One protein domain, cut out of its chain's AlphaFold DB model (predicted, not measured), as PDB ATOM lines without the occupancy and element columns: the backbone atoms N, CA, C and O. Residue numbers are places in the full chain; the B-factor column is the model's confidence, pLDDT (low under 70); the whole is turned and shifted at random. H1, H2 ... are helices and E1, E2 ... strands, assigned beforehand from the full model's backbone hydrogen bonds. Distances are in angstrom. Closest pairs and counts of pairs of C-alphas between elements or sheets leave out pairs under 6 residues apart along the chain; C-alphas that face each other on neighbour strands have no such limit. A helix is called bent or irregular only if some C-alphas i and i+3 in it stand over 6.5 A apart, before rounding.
ATOM      1  N   VAL A  76     132.199 129.230 147.993       84.81
ATOM      2  CA  VAL A  76     132.290 127.799 147.683       84.81
ATOM      3  C   VAL A  76     132.965 127.618 146.328       84.81
ATOM      4  O   VAL A  76     132.856 128.491 145.468       84.81
ATOM      5  N   HIS A  77     133.607 126.474 146.100       78.44
ATOM      6  CA  HIS A  77     134.194 126.162 144.796       78.44
ATOM      7  C   HIS A  77     133.126 126.128 143.690       78.44
ATOM      8  O   HIS A  77     133.239 126.771 142.646       78.44
ATOM      9  N   LYS A  78     132.018 125.424 143.955       82.88
ATOM     10  CA  LYS A  78     130.907 125.236 143.019       82.88
ATOM     11  C   LYS A  78     129.560 125.317 143.734       82.88
ATOM     12  O   LYS A  78     129.418 124.855 144.861       82.88
ATOM     13  N   CYS A  79     128.559 125.853 143.041       85.88
ATOM     14  CA  CYS A  79     127.158 125.804 143.450       85.88
ATOM     15  C   CYS A  79     126.383 124.849 142.525       85.88
ATOM     16  O   CYS A  79     126.642 124.813 141.321       85.88
ATOM     17  N   ILE A  80     125.452 124.066 143.079       87.56
ATOM     18  CA  ILE A  80     124.516 123.232 142.307       87.56
ATOM     19  C   ILE A  80     123.100 123.727 142.629       87.56
ATOM     20  O   ILE A  80     122.510 123.288 143.619       87.56
ATOM     21  N   PRO A  81     122.570 124.685 141.852       85.56
ATOM     22  CA  PRO A  81     121.261 125.258 142.123       85.56
ATOM     23  C   PRO A  81     120.138 124.299 141.715       85.56
ATOM     24  O   PRO A  81     120.223 123.607 140.702       85.56
ATOM     25  N   ALA A  82     119.054 124.285 142.495       84.06
ATOM     26  CA  ALA A  82     117.830 123.573 142.123       84.06
ATOM     27  C   ALA A  82     117.069 124.297 140.998       84.06
ATOM     28  O   ALA A  82     116.486 123.658 140.128       84.06
ATOM     29  N   ILE A  83     117.083 125.635 141.026       87.88
ATOM     30  CA  ILE A  83     116.513 126.513 140.002       87.88
ATOM     31  C   ILE A  83     117.516 127.640 139.770       87.88
ATOM     32  O   ILE A  83     117.904 128.328 140.712       87.88
ATOM     33  N   GLU A  84     117.929 127.828 138.521       90.94
ATOM     34  CA  GLU A  84     118.855 128.881 138.115       90.94
ATOM     35  C   GLU A  84     118.462 129.428 136.747       90.94
ATOM     36  O   GLU A  84     118.156 128.675 135.821       90.94
ATOM     37  N   VAL A  85     118.516 130.753 136.616       88.50
ATOM     38  CA  VAL A  85     118.513 131.424 135.316       88.50
ATOM     39  C   VAL A  85     119.960 131.772 134.987       88.50
ATOM     40  O   VAL A  85     120.473 132.812 135.398       88.50
ATOM     41  N   ALA A  86     120.632 130.873 134.274       84.12
ATOM     42  CA  ALA A  86     122.024 131.069 133.896       84.12
ATOM     43  C   ALA A  86     122.138 132.070 132.736       84.12
ATOM     44  O   ALA A  86     121.328 132.058 131.809       84.12
ATOM     45  N   HIS A  87     123.187 132.898 132.766       80.31
ATOM     46  CA  HIS A  87     123.552 133.816 131.680       80.31
ATOM     47  C   HIS A  87     122.419 134.761 131.241       80.31
ATOM     48  O   HIS A  87     122.132 134.892 130.050       80.31
ATOM     49  N   LEU A  88     121.786 135.458 132.195       85.00
ATOM     50  CA  LEU A  88     120.861 136.552 131.887       85.00
ATOM     51  C   LEU A  88     121.625 137.752 131.300       85.00
ATOM     52  O   LEU A  88     121.929 138.730 131.982       85.00
ATOM     53  N   CYS A  89     121.959 137.664 130.019       81.19
ATOM     54  CA  CYS A  89     122.684 138.681 129.277       81.19
ATOM     55  C   CYS A  89     122.185 138.763 127.831       81.19
ATOM     56  O   CYS A  89     121.628 137.820 127.266       81.19
ATOM     57  N   LYS A  90     122.378 139.931 127.217       82.69
ATOM     58  CA  LYS A  90     122.121 140.102 125.790       82.69
ATOM     59  C   LYS A  90     123.312 139.543 125.017       82.69
ATOM     60  O   LYS A  90     124.447 139.907 125.306       82.69
ATOM     61  N   ASN A  91     123.056 138.747 123.982       84.19
ATOM     62  CA  ASN A  91     124.081 138.446 122.987       84.19
ATOM     63  C   ASN A  91     124.581 139.764 122.361       84.19
ATOM     64  O   ASN A  91     123.777 140.593 121.928       84.19
ATOM     65  N   GLU A  92     125.898 139.968 122.313       84.69
ATOM     66  CA  GLU A  92     126.517 141.186 121.770       84.69
ATOM     67  C   GLU A  92     126.060 141.481 120.338       84.69
ATOM     68  O   GLU A  92     125.792 142.631 119.990       84.69
ATOM     69  N   SER A  93     125.881 140.427 119.541       88.69
ATOM     70  CA  SER A  93     125.457 140.504 118.142       88.69
ATOM     71  C   SER A  93     123.952 140.724 117.975       88.69
ATOM     72  O   SER A  93     123.484 140.869 116.849       88.69
ATOM     73  N   PHE A  94     123.168 140.714 119.060       86.25
ATOM     74  CA  PHE A  94     121.719 140.864 118.976       86.25
ATOM     75  C   PHE A  94     121.343 142.309 118.604       86.25
ATOM     76  O   PHE A  94     121.623 143.230 119.395       86.25
ATOM     77  N   PRO A  95     120.685 142.519 117.445       85.44
ATOM     78  CA  PRO A  95     120.226 143.834 117.035       85.44
ATOM     79  C   PRO A  95     119.006 144.209 117.872       85.44
ATOM     80  O   PRO A  95     117.945 143.601 117.763       85.44
ATOM     81  N   VAL A  96     119.168 145.212 118.733       82.50
ATOM     82  CA  VAL A  96     118.045 145.767 119.493       82.50
ATOM     83  C   VAL A  96     117.142 146.512 118.504       82.50
ATOM     84  O   VAL A  96     117.649 147.402 117.814       82.50
ATOM     85  N   PRO A  97     115.847 146.162 118.387       84.50
ATOM     86  CA  PRO A  97     114.921 146.900 117.535       84.50
ATOM     87  C   PRO A  97     114.871 148.376 117.943       84.50
ATOM     88  O   PRO A  97     114.732 148.675 119.125       84.50
ATOM     89  N   GLN A  98     114.971 149.295 116.977       79.88
ATOM     90  CA  GLN A  98     114.974 150.745 117.250       79.88
ATOM     91  C   GLN A  98     113.655 151.251 117.848       79.88
ATOM     92  O   GLN A  98     113.641 152.271 118.521       79.88
ATOM     93  N   GLU A  99     112.561 150.535 117.600       83.12
ATOM     94  CA  GLU A  99     111.215 150.848 118.092       83.12
ATOM     95  C   GLU A  99     111.032 150.502 119.578       83.12
ATOM     96  O   GLU A  99     110.023 150.864 120.181       83.12
ATOM     97  N   LEU A 100     111.981 149.770 120.168       79.75
ATOM     98  CA  LEU A 100     111.895 149.356 121.555       79.75
ATOM     99  C   LEU A 100     112.453 150.454 122.464       79.75
ATOM    100  O   LEU A 100     113.659 150.541 122.683       79.75
ATOM    101  N   ASP A 101     111.552 151.248 123.035       80.62
ATOM    102  CA  ASP A 101     111.889 152.329 123.976       80.62
ATOM    103  C   ASP A 101     112.174 151.826 125.408       80.62
ATOM    104  O   ASP A 101     112.357 152.591 126.351       80.62
ATOM    105  N   ILE A 102     112.222 150.502 125.591       82.06
ATOM    106  CA  ILE A 102     112.518 149.852 126.869       82.06
ATOM    107  C   ILE A 102     113.806 149.027 126.773       82.06
ATOM    108  O   ILE A 102     114.041 148.352 125.765       82.06
ATOM    109  N   PRO A 103     114.646 148.986 127.825       85.69
ATOM    110  CA  PRO A 103     115.759 148.048 127.861       85.69
ATOM    111  C   PRO A 103     115.247 146.605 127.741       85.69
ATOM    112  O   PRO A 103     114.426 146.171 128.544       85.69
ATOM    113  N   ILE A 104     115.758 145.819 126.786       87.25
ATOM    114  CA  ILE A 104     115.308 144.425 126.585       87.25
ATOM    115  C   ILE A 104     115.375 143.618 127.884       87.25
ATOM    116  O   ILE A 104     114.428 142.915 128.218       87.25
ATOM    117  N   GLY A 105     116.479 143.736 128.630       87.94
ATOM    118  CA  GLY A 105     116.656 143.012 129.890       87.94
ATOM    119  C   GLY A 105     115.570 143.331 130.917       87.94
ATOM    120  O   GLY A 105     115.151 142.439 131.643       87.94
ATOM    121  N   PHE A 106     115.068 144.569 130.926       90.94
ATOM    122  CA  PHE A 106     113.968 144.997 131.784       90.94
ATOM    123  C   PHE A 106     112.656 144.312 131.422       90.94
ATOM    124  O   PHE A 106     112.035 143.698 132.287       90.94
ATOM    125  N   GLY A 107     112.277 144.349 130.142       90.62
ATOM    126  CA  GLY A 107     111.071 143.667 129.672       90.62
ATOM    127  C   GLY A 107     111.154 142.154 129.879       90.62
ATOM    128  O   GLY A 107     110.228 141.551 130.410       90.62
ATOM    129  N   VAL A 108     112.290 141.536 129.540       91.81
ATOM    130  CA  VAL A 108     112.518 140.095 129.745       91.81
ATOM    131  C   VAL A 108     112.424 139.726 131.224       91.81
ATOM    132  O   VAL A 108     111.793 138.727 131.563       91.81
ATOM    133  N   PHE A 109     113.020 140.517 132.116       94.19
ATOM    134  CA  PHE A 109     112.959 140.235 133.543       94.19
ATOM    135  C   PHE A 109     111.518 140.284 134.063       94.19
ATOM    136  O   PHE A 109     111.034 139.289 134.598       94.19
ATOM    137  N   TRP A 110     110.810 141.394 133.856       95.00
ATOM    138  CA  TRP A 110     109.481 141.586 134.441       95.00
ATOM    139  C   TRP A 110     108.369 140.793 133.755       95.00
ATOM    140  O   TRP A 110     107.475 140.303 134.439       95.00
ATOM    141  N   GLU A 111     108.422 140.623 132.434       93.69
ATOM    142  CA  GLU A 111     107.325 140.002 131.676       93.69
ATOM    143  C   GLU A 111     107.537 138.521 131.383       93.69
ATOM    144  O   GLU A 111     106.575 137.826 131.070       93.69
ATOM    145  N   ILE A 112     108.770 138.020 131.495       93.94
ATOM    146  CA  ILE A 112     109.080 136.615 131.207       93.94
ATOM    147  C   ILE A 112     109.613 135.913 132.453       93.94
ATOM    148  O   ILE A 112     109.054 134.903 132.868       93.94
ATOM    149  N   ILE A 113     110.668 136.437 133.079       95.00
ATOM    150  CA  ILE A 113     111.337 135.742 134.192       95.00
ATOM    151  C   ILE A 113     110.489 135.779 135.463       95.00
ATOM    152  O   ILE A 113     110.289 134.743 136.088       95.00
ATOM    153  N   VAL A 114     109.976 136.946 135.853       95.88
ATOM    154  CA  VAL A 114     109.211 137.098 137.098       95.88
ATOM    155  C   VAL A 114     107.960 136.208 137.146       95.88
ATOM    156  O   VAL A 114     107.780 135.546 138.168       95.88
ATOM    157  N   PRO A 115     107.138 136.092 136.084       95.56
ATOM    158  CA  PRO A 115     106.042 135.123 136.053       95.56
ATOM    159  C   PRO A 115     106.502 133.681 136.301       95.56
ATOM    160  O   PRO A 115     105.946 133.009 137.162       95.56
ATOM    161  N   LEU A 116     107.579 133.239 135.638       94.88
ATOM    162  CA  LEU A 116     108.127 131.890 135.828       94.88
ATOM    163  C   LEU A 116     108.620 131.657 137.263       94.88
ATOM    164  O   LEU A 116     108.479 130.560 137.802       94.88
ATOM    165  N   VAL A 117     109.200 132.683 137.893       94.69
ATOM    166  CA  VAL A 117     109.625 132.622 139.296       94.69
ATOM    167  C   VAL A 117     108.424 132.496 140.231       94.69
ATOM    168  O   VAL A 117     108.493 131.709 141.173       94.69
ATOM    169  N   ILE A 118     107.348 133.250 139.993       94.38
ATOM    170  CA  ILE A 118     106.118 133.180 140.795       94.38
ATOM    171  C   ILE A 118     105.511 131.777 140.689       94.38
ATOM    172  O   ILE A 118     105.292 131.143 141.719       94.38
ATOM    173  N   ASP A 119     105.355 131.253 139.472       94.12
ATOM    174  CA  ASP A 119     104.818 129.908 139.234       94.12
ATOM    175  C   ASP A 119     105.666 128.833 139.937       94.12
ATOM    176  O   ASP A 119     105.151 127.939 140.612       94.12
ATOM    177  N   ALA A 120     106.997 128.931 139.833       93.06
ATOM    178  CA  ALA A 120     107.901 128.025 140.533       93.06
ATOM    179  C   ALA A 120     107.767 128.145 142.060       93.06
ATOM    180  O   ALA A 120     107.722 127.131 142.761       93.06
ATOM    181  N   ALA A 121     107.675 129.368 142.584       92.56
ATOM    182  CA  ALA A 121     107.554 129.619 144.013       92.56
ATOM    183  C   ALA A 121     106.254 129.066 144.609       92.56
ATOM    184  O   ALA A 121     106.280 128.599 145.747       92.56
ATOM    185  N   GLU A 122     105.154 129.068 143.853       91.88
ATOM    186  CA  GLU A 122     103.885 128.449 144.259       91.88
ATOM    187  C   GLU A 122     103.996 126.923 144.390       91.88
ATOM    188  O   GLU A 122     103.343 126.328 145.247       91.88
ATOM    189  N   MET A 123     104.850 126.285 143.584       92.31
ATOM    190  CA  MET A 123     105.034 124.831 143.600       92.31
ATOM    191  C   MET A 123     106.006 124.349 144.682       92.31
ATOM    192  O   MET A 123     105.732 123.348 145.343       92.31
ATOM    193  N   VAL A 124     107.159 125.012 144.839       90.25
ATOM    194  CA  VAL A 124     108.256 124.514 145.699       90.25
ATOM    195  C   VAL A 124     108.549 125.383 146.922       90.25
ATOM    196  O   VAL A 124     109.331 124.974 147.777       90.25
ATOM    197  N   GLY A 125     107.912 126.550 147.042       88.81
ATOM    198  CA  GLY A 125     108.109 127.479 148.153       88.81
ATOM    199  C   GLY A 125     109.454 128.207 148.089       88.81
ATOM    200  O   GLY A 125     110.419 127.813 148.740       88.81
ATOM    201  N   CYS A 126     109.510 129.322 147.358       90.75
ATOM    202  CA  CYS A 126     110.696 130.182 147.284       90.75
ATOM    203  C   CYS A 126     110.482 131.471 148.082       90.75
ATOM    204  O   CYS A 126     109.491 132.168 147.884       90.75
ATOM    205  N   LYS A 127     111.429 131.826 148.961       92.19
ATOM    206  CA  LYS A 127     111.356 133.084 149.727       92.19
ATOM    207  C   LYS A 127     112.056 134.252 149.034       92.19
ATOM    208  O   LYS A 127     111.592 135.387 149.125       92.19
ATOM    209  N   TYR A 128     113.164 133.977 148.352       93.62
ATOM    210  CA  TYR A 128     114.018 135.001 147.764       93.62
ATOM    211  C   TYR A 128     114.455 134.625 146.350       93.62
ATOM    212  O   TYR A 128     114.703 133.456 146.068       93.62
ATOM    213  N   VAL A 129     114.623 135.642 145.509       94.19
ATOM    214  CA  VAL A 129     115.458 135.596 144.303       94.19
ATOM    215  C   VAL A 129     116.736 136.356 144.616       94.19
ATOM    216  O   VAL A 129     116.681 137.420 145.232       94.19
ATOM    217  N   TYR A 130     117.883 135.838 144.196       94.44
ATOM    218  CA  TYR A 130     119.153 136.540 144.330       94.44
ATOM    219  C   TYR A 130     119.964 136.465 143.044       94.44
ATOM    220  O   TYR A 130     119.743 135.589 142.210       94.44
ATOM    221  N   LEU A 131     120.890 137.406 142.889       94.00
ATOM    222  CA  LEU A 131     121.820 137.458 141.767       94.00
ATOM    223  C   LEU A 131     123.187 137.965 142.218       94.00
ATOM    224  O   LEU A 131     123.309 138.600 143.267       94.00
ATOM    225  N   PHE A 132     124.194 137.722 141.384       93.31
ATOM    226  CA  PHE A 132     125.530 138.286 141.519       93.31
ATOM    227  C   PHE A 132     125.801 139.221 140.336       93.31
ATOM    228  O   PHE A 132     125.896 138.798 139.188       93.31
ATOM    229  N   ALA A 133     125.887 140.521 140.605       92.00
ATOM    230  CA  ALA A 133     126.142 141.535 139.596       92.00
ATOM    231  C   ALA A 133     127.646 141.629 139.308       92.00
ATOM    232  O   ALA A 133     128.419 142.026 140.185       92.00
ATOM    233  N   ALA A 134     128.053 141.318 138.076       89.69
ATOM    234  CA  ALA A 134     129.431 141.446 137.595       89.69
ATOM    235  C   ALA A 134     129.809 142.913 137.309       89.69
ATOM    236  O   ALA A 134     130.211 143.283 136.205       89.69
ATOM    237  N   ASP A 135     129.638 143.771 138.310       84.06
ATOM    238  CA  ASP A 135     129.904 145.197 138.215       84.06
ATOM    239  C   ASP A 135     131.349 145.503 138.619       84.06
ATOM    240  O   ASP A 135     131.687 145.558 139.801       84.06
ATOM    241  N   ARG A 136     132.209 145.691 137.614       73.00
ATOM    242  CA  ARG A 136     133.611 146.092 137.794       73.00
ATOM    243  C   ARG A 136     133.819 147.598 137.654       73.00
ATOM    244  O   ARG A 136     134.937 148.025 137.387       73.00
ATOM    245  N   THR A 137     132.767 148.409 137.770       69.25
ATOM    246  CA  THR A 137     132.930 149.866 137.751       69.25
ATOM    247  C   THR A 137     133.837 150.255 138.926       69.25
ATOM    248  O   THR A 137     133.512 149.947 140.072       69.25
ATOM    249  N   ASP A 138     135.003 150.847 138.638       57.19
ATOM    250  CA  ASP A 138     136.077 151.076 139.612       57.19
ATOM    251  C   ASP A 138     135.597 151.910 140.812       57.19
ATOM    252  O   ASP A 138     135.566 153.139 140.777       57.19
ATOM    253  N   GLY A 139     135.279 151.231 141.916       52.28
ATOM    254  CA  GLY A 139     134.819 151.835 143.172       52.28
ATOM    255  C   GLY A 139     135.895 152.601 143.954       52.28
ATOM    256  O   GLY A 139     135.686 152.901 145.122       52.28
ATOM    257  N   GLN A 140     137.054 152.895 143.350       47.72
ATOM    258  CA  GLN A 140     138.079 153.766 143.949       47.72
ATOM    259  C   GLN A 140     137.755 155.256 143.814       47.72
ATOM    260  O   GLN A 140     138.455 156.108 144.356       47.72
ATOM    261  N   ARG A 141     136.696 155.574 143.079       49.03
ATOM    262  CA  ARG A 141     136.126 156.905 142.982       49.03
ATOM    263  C   ARG A 141     134.821 156.889 143.766       49.03
ATOM    264  O   ARG A 141     133.859 156.264 143.329       49.03
ATOM    265  N   GLU A 142     134.820 157.520 144.943       50.09
ATOM    266  CA  GLU A 142     133.646 157.652 145.830       50.09
ATOM    267  C   GLU A 142     132.425 158.272 145.114       50.09
ATOM    268  O   GLU A 142     131.308 158.199 145.614       50.09
ATOM    269  N   ASP A 143     132.636 158.855 143.931       51.34
ATOM    270  CA  ASP A 143     131.674 159.542 143.076       51.34
ATOM    271  C   ASP A 143     131.124 158.715 141.895       51.34
ATOM    272  O   ASP A 143     130.298 159.237 141.142       51.34
ATOM    273  N   ILE A 144     131.536 157.453 141.695       55.06
ATOM    274  CA  ILE A 144     131.010 156.622 140.594       55.06
ATOM    275  C   ILE A 144     130.066 155.538 141.121       55.06
ATOM    276  O   ILE A 144     130.491 154.503 141.635       55.06
ATOM    277  N   ASP A 145     128.767 155.751 140.902       62.47
ATOM    278  CA  ASP A 145     127.733 154.741 141.123       62.47
ATOM    279  C   ASP A 145     128.029 153.465 140.319       62.47
ATOM    280  O   ASP A 145     128.243 153.500 139.101       62.47
ATOM    281  N   ARG A 146     127.989 152.316 141.001       74.81
ATOM    282  CA  ARG A 146     128.046 150.980 140.390       74.81
ATOM    283  C   ARG A 146     126.870 150.813 139.430       74.81
ATOM    284  O   ARG A 146     125.751 150.537 139.858       74.81
ATOM    285  N   LYS A 147     127.104 151.037 138.135       86.12
ATOM    286  CA  LYS A 147     126.037 151.197 137.133       86.12
ATOM    287  C   LYS A 147     125.102 149.996 137.061       86.12
ATOM    288  O   LYS A 147     123.891 150.179 136.970       86.12
ATOM    289  N   LEU A 148     125.645 148.782 137.099       88.69
ATOM    290  CA  LEU A 148     124.863 147.554 137.000       88.69
ATOM    291  C   LEU A 148     124.144 147.247 138.319       88.69
ATOM    292  O   LEU A 148     122.976 146.862 138.304       88.69
ATOM    293  N   VAL A 149     124.798 147.480 139.461       91.38
ATOM    294  CA  VAL A 149     124.154 147.349 140.780       91.38
ATOM    295  C   VAL A 149     122.988 148.331 140.910       91.38
ATOM    296  O   VAL A 149     121.877 147.928 141.248       91.38
ATOM    297  N   SER A 150     123.209 149.605 140.580       90.94
ATOM    298  CA  SER A 150     122.169 150.637 140.571       90.94
ATOM    299  C   SER A 150     121.055 150.300 139.586       90.94
ATOM    300  O   SER A 150     119.885 150.486 139.912       90.94
ATOM    301  N   TYR A 151     121.385 149.734 138.422       91.06
ATOM    302  CA  TYR A 151     120.382 149.273 137.468       91.06
ATOM    303  C   TYR A 151     119.468 148.199 138.076       91.06
ATOM    304  O   TYR A 151     118.248 148.349 138.050       91.06
ATOM    305  N   TYR A 152     120.030 147.157 138.697       94.12
ATOM    306  CA  TYR A 152     119.228 146.110 139.342       94.12
ATOM    307  C   TYR A 152     118.397 146.627 140.520       94.12
ATOM    308  O   TYR A 152     117.262 146.184 140.710       94.12
ATOM    309  N   LYS A 153     118.914 147.591 141.285       93.75
ATOM    310  CA  LYS A 153     118.172 148.205 142.396       93.75
ATOM    311  C   LYS A 153     117.001 149.048 141.896       93.75
ATOM    312  O   LYS A 153     115.870 148.860 142.335       93.75
ATOM    313  N   ASN A 154     117.252 149.932 140.935       91.19
ATOM    314  CA  ASN A 154     116.260 150.905 140.479       91.19
ATOM    315  C   ASN A 154     115.206 150.273 139.565       91.19
ATOM    316  O   ASN A 154     114.013 150.544 139.713       91.19
ATOM    317  N   HIS A 155     115.639 149.404 138.649       91.88
ATOM    318  CA  HIS A 155     114.774 148.851 137.613       91.88
ATOM    319  C   HIS A 155     114.239 147.466 137.952       91.88
ATOM    320  O   HIS A 155     113.133 147.148 137.535       91.88
ATOM    321  N   PHE A 156     115.002 146.623 138.655       94.69
ATOM    322  CA  PHE A 156     114.577 145.247 138.974       94.69
ATOM    323  C   PHE A 156     114.163 145.093 140.445       94.69
ATOM    324  O   PHE A 156     113.818 143.993 140.867       94.69
ATOM    325  N   LYS A 157     114.174 146.191 141.219       95.81
ATOM    326  CA  LYS A 157     113.768 146.267 142.635       95.81
ATOM    327  C   LYS A 157     114.511 145.299 143.562       95.81
ATOM    328  O   LYS A 157     114.006 144.904 144.610       95.81
ATOM    329  N   PHE A 158     115.739 144.935 143.198       96.06
ATOM    330  CA  PHE A 158     116.620 144.219 144.110       96.06
ATOM    331  C   PHE A 158     117.147 145.146 145.211       96.06
ATOM    332  O   PHE A 158     117.268 146.358 145.038       96.06
ATOM    333  N   THR A 159     117.518 144.566 146.344       94.94
ATOM    334  CA  THR A 159     118.093 145.280 147.479       94.94
ATOM    335  C   THR A 159     119.390 144.640 147.935       94.94
ATOM    336  O   THR A 159     119.729 143.511 147.568       94.94
ATOM    337  N   GLU A 160     120.088 145.359 148.809       92.00
ATOM    338  CA  GLU A 160     121.180 144.780 149.575       92.00
ATOM    339  C   GLU A 160     120.707 143.590 150.398       92.00
ATOM    340  O   GLU A 160     119.556 143.520 150.850       92.00
ATOM    341  N   CYS A 161     121.612 142.642 150.598       86.25
ATOM    342  CA  CYS A 161     121.310 141.467 151.386       86.25
ATOM    343  C   CYS A 161     121.274 141.802 152.876       86.25
ATOM    344  O   CYS A 161     122.200 142.406 153.419       86.25
ATOM    345  N   LYS A 162     120.173 141.410 153.524       80.88
ATOM    346  CA  LYS A 162     119.932 141.619 154.955       80.88
ATOM    347  C   LYS A 162     120.942 140.805 155.771       80.88
ATOM    348  O   LYS A 162     121.340 139.720 155.357       80.88
ATOM    349  N   GLU A 163     121.297 141.276 156.965       77.12
ATOM    350  CA  GLU A 163     122.259 140.596 157.857       77.12
ATOM    351  C   GLU A 163     121.858 139.154 158.217       77.12
ATOM    352  O   GLU A 163     122.701 138.320 158.538       77.12
ATOM    353  N   THR A 164     120.563 138.846 158.144       83.38
ATOM    354  CA  THR A 164     119.994 137.531 158.458       83.38
ATOM    355  C   THR A 164     120.158 136.499 157.344       83.38
ATOM    356  O   THR A 164     119.885 135.321 157.572       83.38
ATOM    357  N   VAL A 165     120.586 136.912 156.149       86.94
ATOM    358  CA  VAL A 165     120.762 136.041 154.983       86.94
ATOM    359  C   VAL A 165     122.229 136.062 154.563       86.94
ATOM    360  O   VAL A 165     122.892 137.097 154.590       86.94
ATOM    361  N   LYS A 166     122.747 134.896 154.173       89.69
ATOM    362  CA  LYS A 166     124.078 134.764 153.581       89.69
ATOM    363  C   LYS A 166     123.953 134.246 152.160       89.69
ATOM    364  O   LYS A 166     123.204 133.303 151.916       89.69
ATOM    365  N   PHE A 167     124.712 134.834 151.245       91.38
ATOM    366  CA  PHE A 167     124.850 134.304 149.897       91.38
ATOM    367  C   PHE A 167     125.816 133.131 149.869       91.38
ATOM    368  O   PHE A 167     126.851 133.176 150.527       91.38
ATOM    369  N   ILE A 168     125.504 132.118 149.069       90.25
ATOM    370  CA  ILE A 168     126.458 131.082 148.674       90.25
ATOM    371  C   ILE A 168     127.008 131.513 147.316       90.25
ATOM    372  O   ILE A 168     126.269 131.501 146.332       90.25
ATOM    373  N   LYS A 169     128.264 131.959 147.277       90.06
ATOM    374  CA  LYS A 169     128.901 132.510 146.075       90.06
ATOM    375  C   LYS A 169     129.919 131.513 145.518       90.06
ATOM    376  O   LYS A 169     130.909 131.246 146.205       90.06
ATOM    377  N   PRO A 170     129.692 130.955 144.317       89.81
ATOM    378  CA  PRO A 170     130.676 130.109 143.662       89.81
ATOM    379  C   PRO A 170     131.878 130.936 143.187       89.81
ATOM    380  O   PRO A 170     131.758 132.139 142.961       89.81
ATOM    381  N   GLU A 171     133.020 130.289 142.961       87.06
ATOM    382  CA  GLU A 171     134.230 130.952 142.444       87.06
ATOM    383  C   GLU A 171     134.002 131.709 141.131       87.06
ATOM    384  O   GLU A 171     134.609 132.758 140.909       87.06
ATOM    385  N   TYR A 172     133.106 131.202 140.279       86.94
ATOM    386  CA  TYR A 172     132.709 131.851 139.030       86.94
ATOM    387  C   TYR A 172     132.224 133.297 139.241       86.94
ATOM    388  O   TYR A 172     132.510 134.168 138.421       86.94
ATOM    389  N   ASP A 173     131.565 133.563 140.372       90.50
ATOM    390  CA  ASP A 173     131.005 134.867 140.733       90.50
ATOM    391  C   ASP A 173     131.929 135.686 141.651       90.50
ATOM    392  O   ASP A 173     131.502 136.693 142.228       90.50
ATOM    393  N   ASN A 174     133.201 135.298 141.810       88.12
ATOM    394  CA  ASN A 174     134.178 136.102 142.547       88.12
ATOM    395  C   ASN A 174     134.176 137.555 142.035       88.12
ATOM    396  O   ASN A 174     134.066 137.829 140.837       88.12
ATOM    397  N   TYR A 175     134.314 138.501 142.961       88.50
ATOM    398  CA  TYR A 175     134.239 139.947 142.705       88.50
ATOM    399  C   TYR A 175     132.860 140.487 142.287       88.50
ATOM    400  O   TYR A 175     132.726 141.696 142.103       88.50
ATOM    401  N   CYS A 176     131.817 139.654 142.202       91.25
ATOM    402  CA  CYS A 176     130.461 140.107 141.887       91.25
ATOM    403  C   CYS A 176     129.688 140.557 143.135       91.25
ATOM    404  O   CYS A 176     129.816 139.981 144.221       91.25
ATOM    405  N   TYR A 177     128.838 141.570 142.977       91.81
ATOM    406  CA  TYR A 177     128.023 142.125 144.056       91.81
ATOM    407  C   TYR A 177     126.709 141.355 144.218       91.81
ATOM    408  O   TYR A 177     125.909 141.301 143.286       91.81
ATOM    409  N   GLY A 178     126.472 140.753 145.383       93.00
ATOM    410  CA  GLY A 178     125.242 140.008 145.643       93.00
ATOM    411  C   GLY A 178     124.052 140.926 145.922       93.00
ATOM    412  O   GLY A 178     124.156 141.827 146.751       93.00
ATOM    413  N   LEU A 179     122.914 140.668 145.289       95.12
ATOM    414  CA  LEU A 179     121.657 141.378 145.519       95.12
ATOM    415  C   LEU A 179     120.513 140.384 145.722       95.12
ATOM    416  O   LEU A 179     120.557 139.270 145.203       95.12
ATOM    417  N   ILE A 180     119.482 140.781 146.470       95.81
ATOM    418  CA  ILE A 180     118.344 139.916 146.810       95.81
ATOM    419  C   ILE A 180     117.005 140.641 146.654       95.81
ATOM    420  O   ILE A 180     116.934 141.859 146.770       95.81
ATOM    421  N   GLN A 181     115.937 139.890 146.408       95.50
ATOM    422  CA  GLN A 181     114.562 140.376 146.384       95.50
ATOM    423  C   GLN A 181     113.632 139.324 146.990       95.50
ATOM    424  O   GLN A 181     113.827 138.123 146.788       95.50
ATOM    425  N   GLU A 182     112.631 139.760 147.755       95.31
ATOM    426  CA  GLU A 182     111.611 138.862 148.302       95.31
ATOM    427  C   GLU A 182     110.615 138.459 147.218       95.31
ATOM    428  O   GLU A 182     110.082 139.303 146.500       95.31
ATOM    429  N   VAL A 183     110.339 137.159 147.120       95.56
ATOM    430  CA  VAL A 183     109.392 136.618 146.133       95.56
ATOM    431  C   VAL A 183     107.985 137.178 146.353       95.56
ATOM    432  O   VAL A 183     107.278 137.452 145.388       95.56
ATOM    433  N   ALA A 184     107.607 137.415 147.613       95.19
ATOM    434  CA  ALA A 184     106.318 138.000 147.977       95.19
ATOM    435  C   ALA A 184     106.092 139.399 147.372       95.19
ATOM    436  O   ALA A 184     104.952 139.770 147.108       95.19
ATOM    437  N   GLU A 185     107.168 140.144 147.102       96.31
ATOM    438  CA  GLU A 185     107.106 141.501 146.552       96.31
ATOM    439  C   GLU A 185     107.109 141.520 145.016       96.31
ATOM    440  O   GLU A 185     106.776 142.538 144.416       96.31
ATOM    441  N   LEU A 186     107.445 140.405 144.349       95.88
ATOM    442  CA  LEU A 186     107.622 140.366 142.890       95.88
ATOM    443  C   LEU A 186     106.369 140.787 142.125       95.88
ATOM    444  O   LEU A 186     106.472 141.493 141.123       95.88
ATOM    445  N   LYS A 187     105.189 140.365 142.592       93.00
ATOM    446  CA  LYS A 187     103.920 140.706 141.942       93.00
ATOM    447  C   LYS A 187     103.636 142.206 142.038       93.00
ATOM    448  O   LYS A 187     103.397 142.843 141.018       93.00
ATOM    449  N   THR A 188     103.732 142.765 143.243       94.69
ATOM    450  CA  THR A 188     103.527 144.198 143.490       94.69
ATOM    451  C   THR A 188     104.559 145.043 142.743       94.69
ATOM    452  O   THR A 188     104.201 146.021 142.092       94.69
ATOM    453  N   ASN A 189     105.834 144.642 142.766       95.62
ATOM    454  CA  ASN A 189     106.910 145.346 142.070       95.62
ATOM    455  C   ASN A 189     106.723 145.328 140.550       95.62
ATOM    456  O   ASN A 189     106.953 146.351 139.910       95.62
ATOM    457  N   ARG A 190     106.265 144.206 139.974       94.12
ATOM    458  CA  ARG A 190     105.949 144.116 138.542       94.12
ATOM    459  C   ARG A 190     104.833 145.079 138.144       94.12
ATOM    460  O   ARG A 190     104.913 145.685 137.085       94.12
ATOM    461  N   GLU A 191     103.797 145.228 138.963       90.75
ATOM    462  CA  GLU A 191     102.705 146.167 138.676       90.75
ATOM    463  C   GLU A 191     103.179 147.627 138.802       90.75
ATOM    464  O   GLU A 191     102.942 148.435 137.906       90.75
ATOM    465  N   ALA A 192     103.915 147.949 139.870       90.56
ATOM    466  CA  ALA A 192     104.385 149.306 140.146       90.56
ATOM    467  C   ALA A 192     105.436 149.805 139.142       90.56
ATOM    468  O   ALA A 192     105.399 150.967 138.734       90.56
ATOM    469  N   ILE A 193     106.364 148.941 138.712       90.75
ATOM    470  CA  ILE A 193     107.490 149.361 137.870       90.75
ATOM    471  C   ILE A 193     107.037 149.877 136.500       90.75
ATOM    472  O   ILE A 193     107.669 150.775 135.951       90.75
ATOM    473  N   TRP A 194     105.935 149.357 135.955       84.19
ATOM    474  CA  TRP A 194     105.392 149.836 134.685       84.19
ATOM    475  C   TRP A 194     104.748 151.211 134.814       84.19
ATOM    476  O   TRP A 194     104.889 152.017 133.899       84.19
ATOM    477  N   THR A 195     104.105 151.500 135.949       83.88
ATOM    478  CA  THR A 195     103.593 152.842 136.252       83.88
ATOM    479  C   THR A 195     104.738 153.842 136.389       83.88
ATOM    480  O   THR A 195     104.729 154.885 135.741       83.88
ATOM    481  N   GLU A 196     105.780 153.494 137.150       83.12
ATOM    482  CA  GLU A 196     106.977 154.335 137.272       83.12
ATOM    483  C   GLU A 196     107.660 154.553 135.913       83.12
ATOM    484  O   GLU A 196     108.078 155.665 135.594       83.12
ATOM    485  N   PHE A 197     107.753 153.505 135.090       77.38
ATOM    486  CA  PHE A 197     108.357 153.598 133.766       77.38
ATOM    487  C   PHE A 197     107.555 154.524 132.841       77.38
ATOM    488  O   PHE A 197     108.156 155.341 132.140       77.38
ATOM    489  N   SER A 198     106.219 154.442 132.858       70.94
ATOM    490  CA  SER A 198     105.353 155.312 132.052       70.94
ATOM    491  C   SER A 198     105.382 156.778 132.483       70.94
ATOM    492  O   SER A 198     105.211 157.655 131.642       70.94
ATOM    493  N   ASP A 199     105.632 157.055 133.765       64.56
ATOM    494  CA  ASP A 199     105.706 158.426 134.286       64.56
ATOM    495  C   ASP A 199     107.051 159.106 133.969       64.56
ATOM    496  O   ASP A 199     107.112 160.327 133.854       64.56
ATOM    497  N   ILE A 200     108.135 158.335 133.809       58.91
ATOM    498  CA  ILE A 200     109.479 158.843 133.463       58.91
ATOM    499  C   ILE A 200     109.630 159.105 131.952       58.91
ATOM    500  O   ILE A 200     110.486 159.889 131.545       58.91
ATOM    501  N   SER A 201     108.822 158.444 131.120       53.00
ATOM    502  CA  SER A 201     108.869 158.539 129.650       53.00
ATOM    503  C   SER A 201     107.928 159.607 129.056       53.00
ATOM    504  O   SER A 201     107.771 159.674 127.835       53.00
ATOM    505  N   MET A 202     107.340 160.464 129.903       39.84
ATOM    506  CA  MET A 202     106.515 161.632 129.538       39.84
ATOM    507  C   MET A 202     107.300 162.942 129.665       39.84
ATOM    508  O   MET A 202     107.120 163.812 128.781       39.84
TER     509      MET A 202
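What this domain is: This is residues 76 to 202 of the 202 residues of an uncharacterized protein of Lachnoanaerobaculum saburreum (UniProt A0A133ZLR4). Two long helices, H1 and H3, lie side by side and run opposite ways, and a two-stranded ribbon, E1 and E3, reaches away from the region where H3 begins; the short helix H2 packs beside this ribbon and on residues 106 to 110 of H1. A long stretch without named elements, residues 76 to 103, runs along the outside, and a loop, residues 139 to 144, sticks out. The printed part has 127 residues, with three named helices and three named strands in the order H1, E1, H2, E2, E3, H3; the sheet E1 - E3 is antiparallel, and the class is mixed, helices and strands. The whole is compact, with a radius of gyration of the C-alphas of 15.7 A and spans of 45 by 43 by 31 A.

Where its parts are: Residues 76 to 103 come first, from C-alpha 76 at (132.290, 127.799, 147.683). H1, residues 104 to 124, begins at C-alpha 104 at (115.308, 144.425, 126.585) and is 28.5 A long. It has a kink of 30 degrees near residue 114, and it is neither bent nor irregular, but only just: C-alphas 111 and 114 are 6.4 A apart. E1 is residues 128 to 133, 16.0 A; H2 is residues 147 to 156, 13.0 A; E2 is residues 167 to 170; E3 is residues 177 to 182, 17.3 A. H3, residues 183 to 200, is 25.6 A long and ends at C-alpha 200 at (109.479, 158.843, 133.463). It is irregular, with C-alphas 184 and 187 7.0 A apart, and has a kink of 37 degrees near residue 190.

How they stand to each other: E1 and E3 are antiparallel neighbours at 159 degrees, with N 129 and O 181 at 2.9 A and N 133 and O 177 at 2.8 A, within hydrogen-bond range. E2 pairs with no named strand; it and E1 are near each other, with 6 pairs of C-alphas within 10 A. The closest C-alphas of H2 and E1 are those of Val 149 and Ala 133, 6.3 A apart. H1 touches H2 with residues 106 to 110 alone, closest at the C-alphas of Phe 106 and His 155, 7.0 A, at a steep tilt of 59 degrees. H3 touches H1 with residues 183 to 190 alone, closest at the C-alphas of Arg 190 and Trp 110, 6.0 A, at a shallow tilt of 20 degrees, opposite ways. H2 and H3 are close but not clearly touching, about perpendicular at 78 degrees, with the C-alphas of His 155 and Ile 193 closest, 7.3 A apart. E2 and H3 are apart. In H2 every O i to N i+4 pair is within hydrogen-bond range; in H1 14 of 17 are, in H3 10 of 14.

The domain as a whole: The C-alphas farthest apart are those of His 77 and Met 202, 47.5 A. The printed part has no cut and ends at residue 202, the chain's last. The link from E1 to H2 is long, with 13 residues. The mean pLDDT of the printed part is 85.5; residues 137 to 145 and 199 to 202 are under 70.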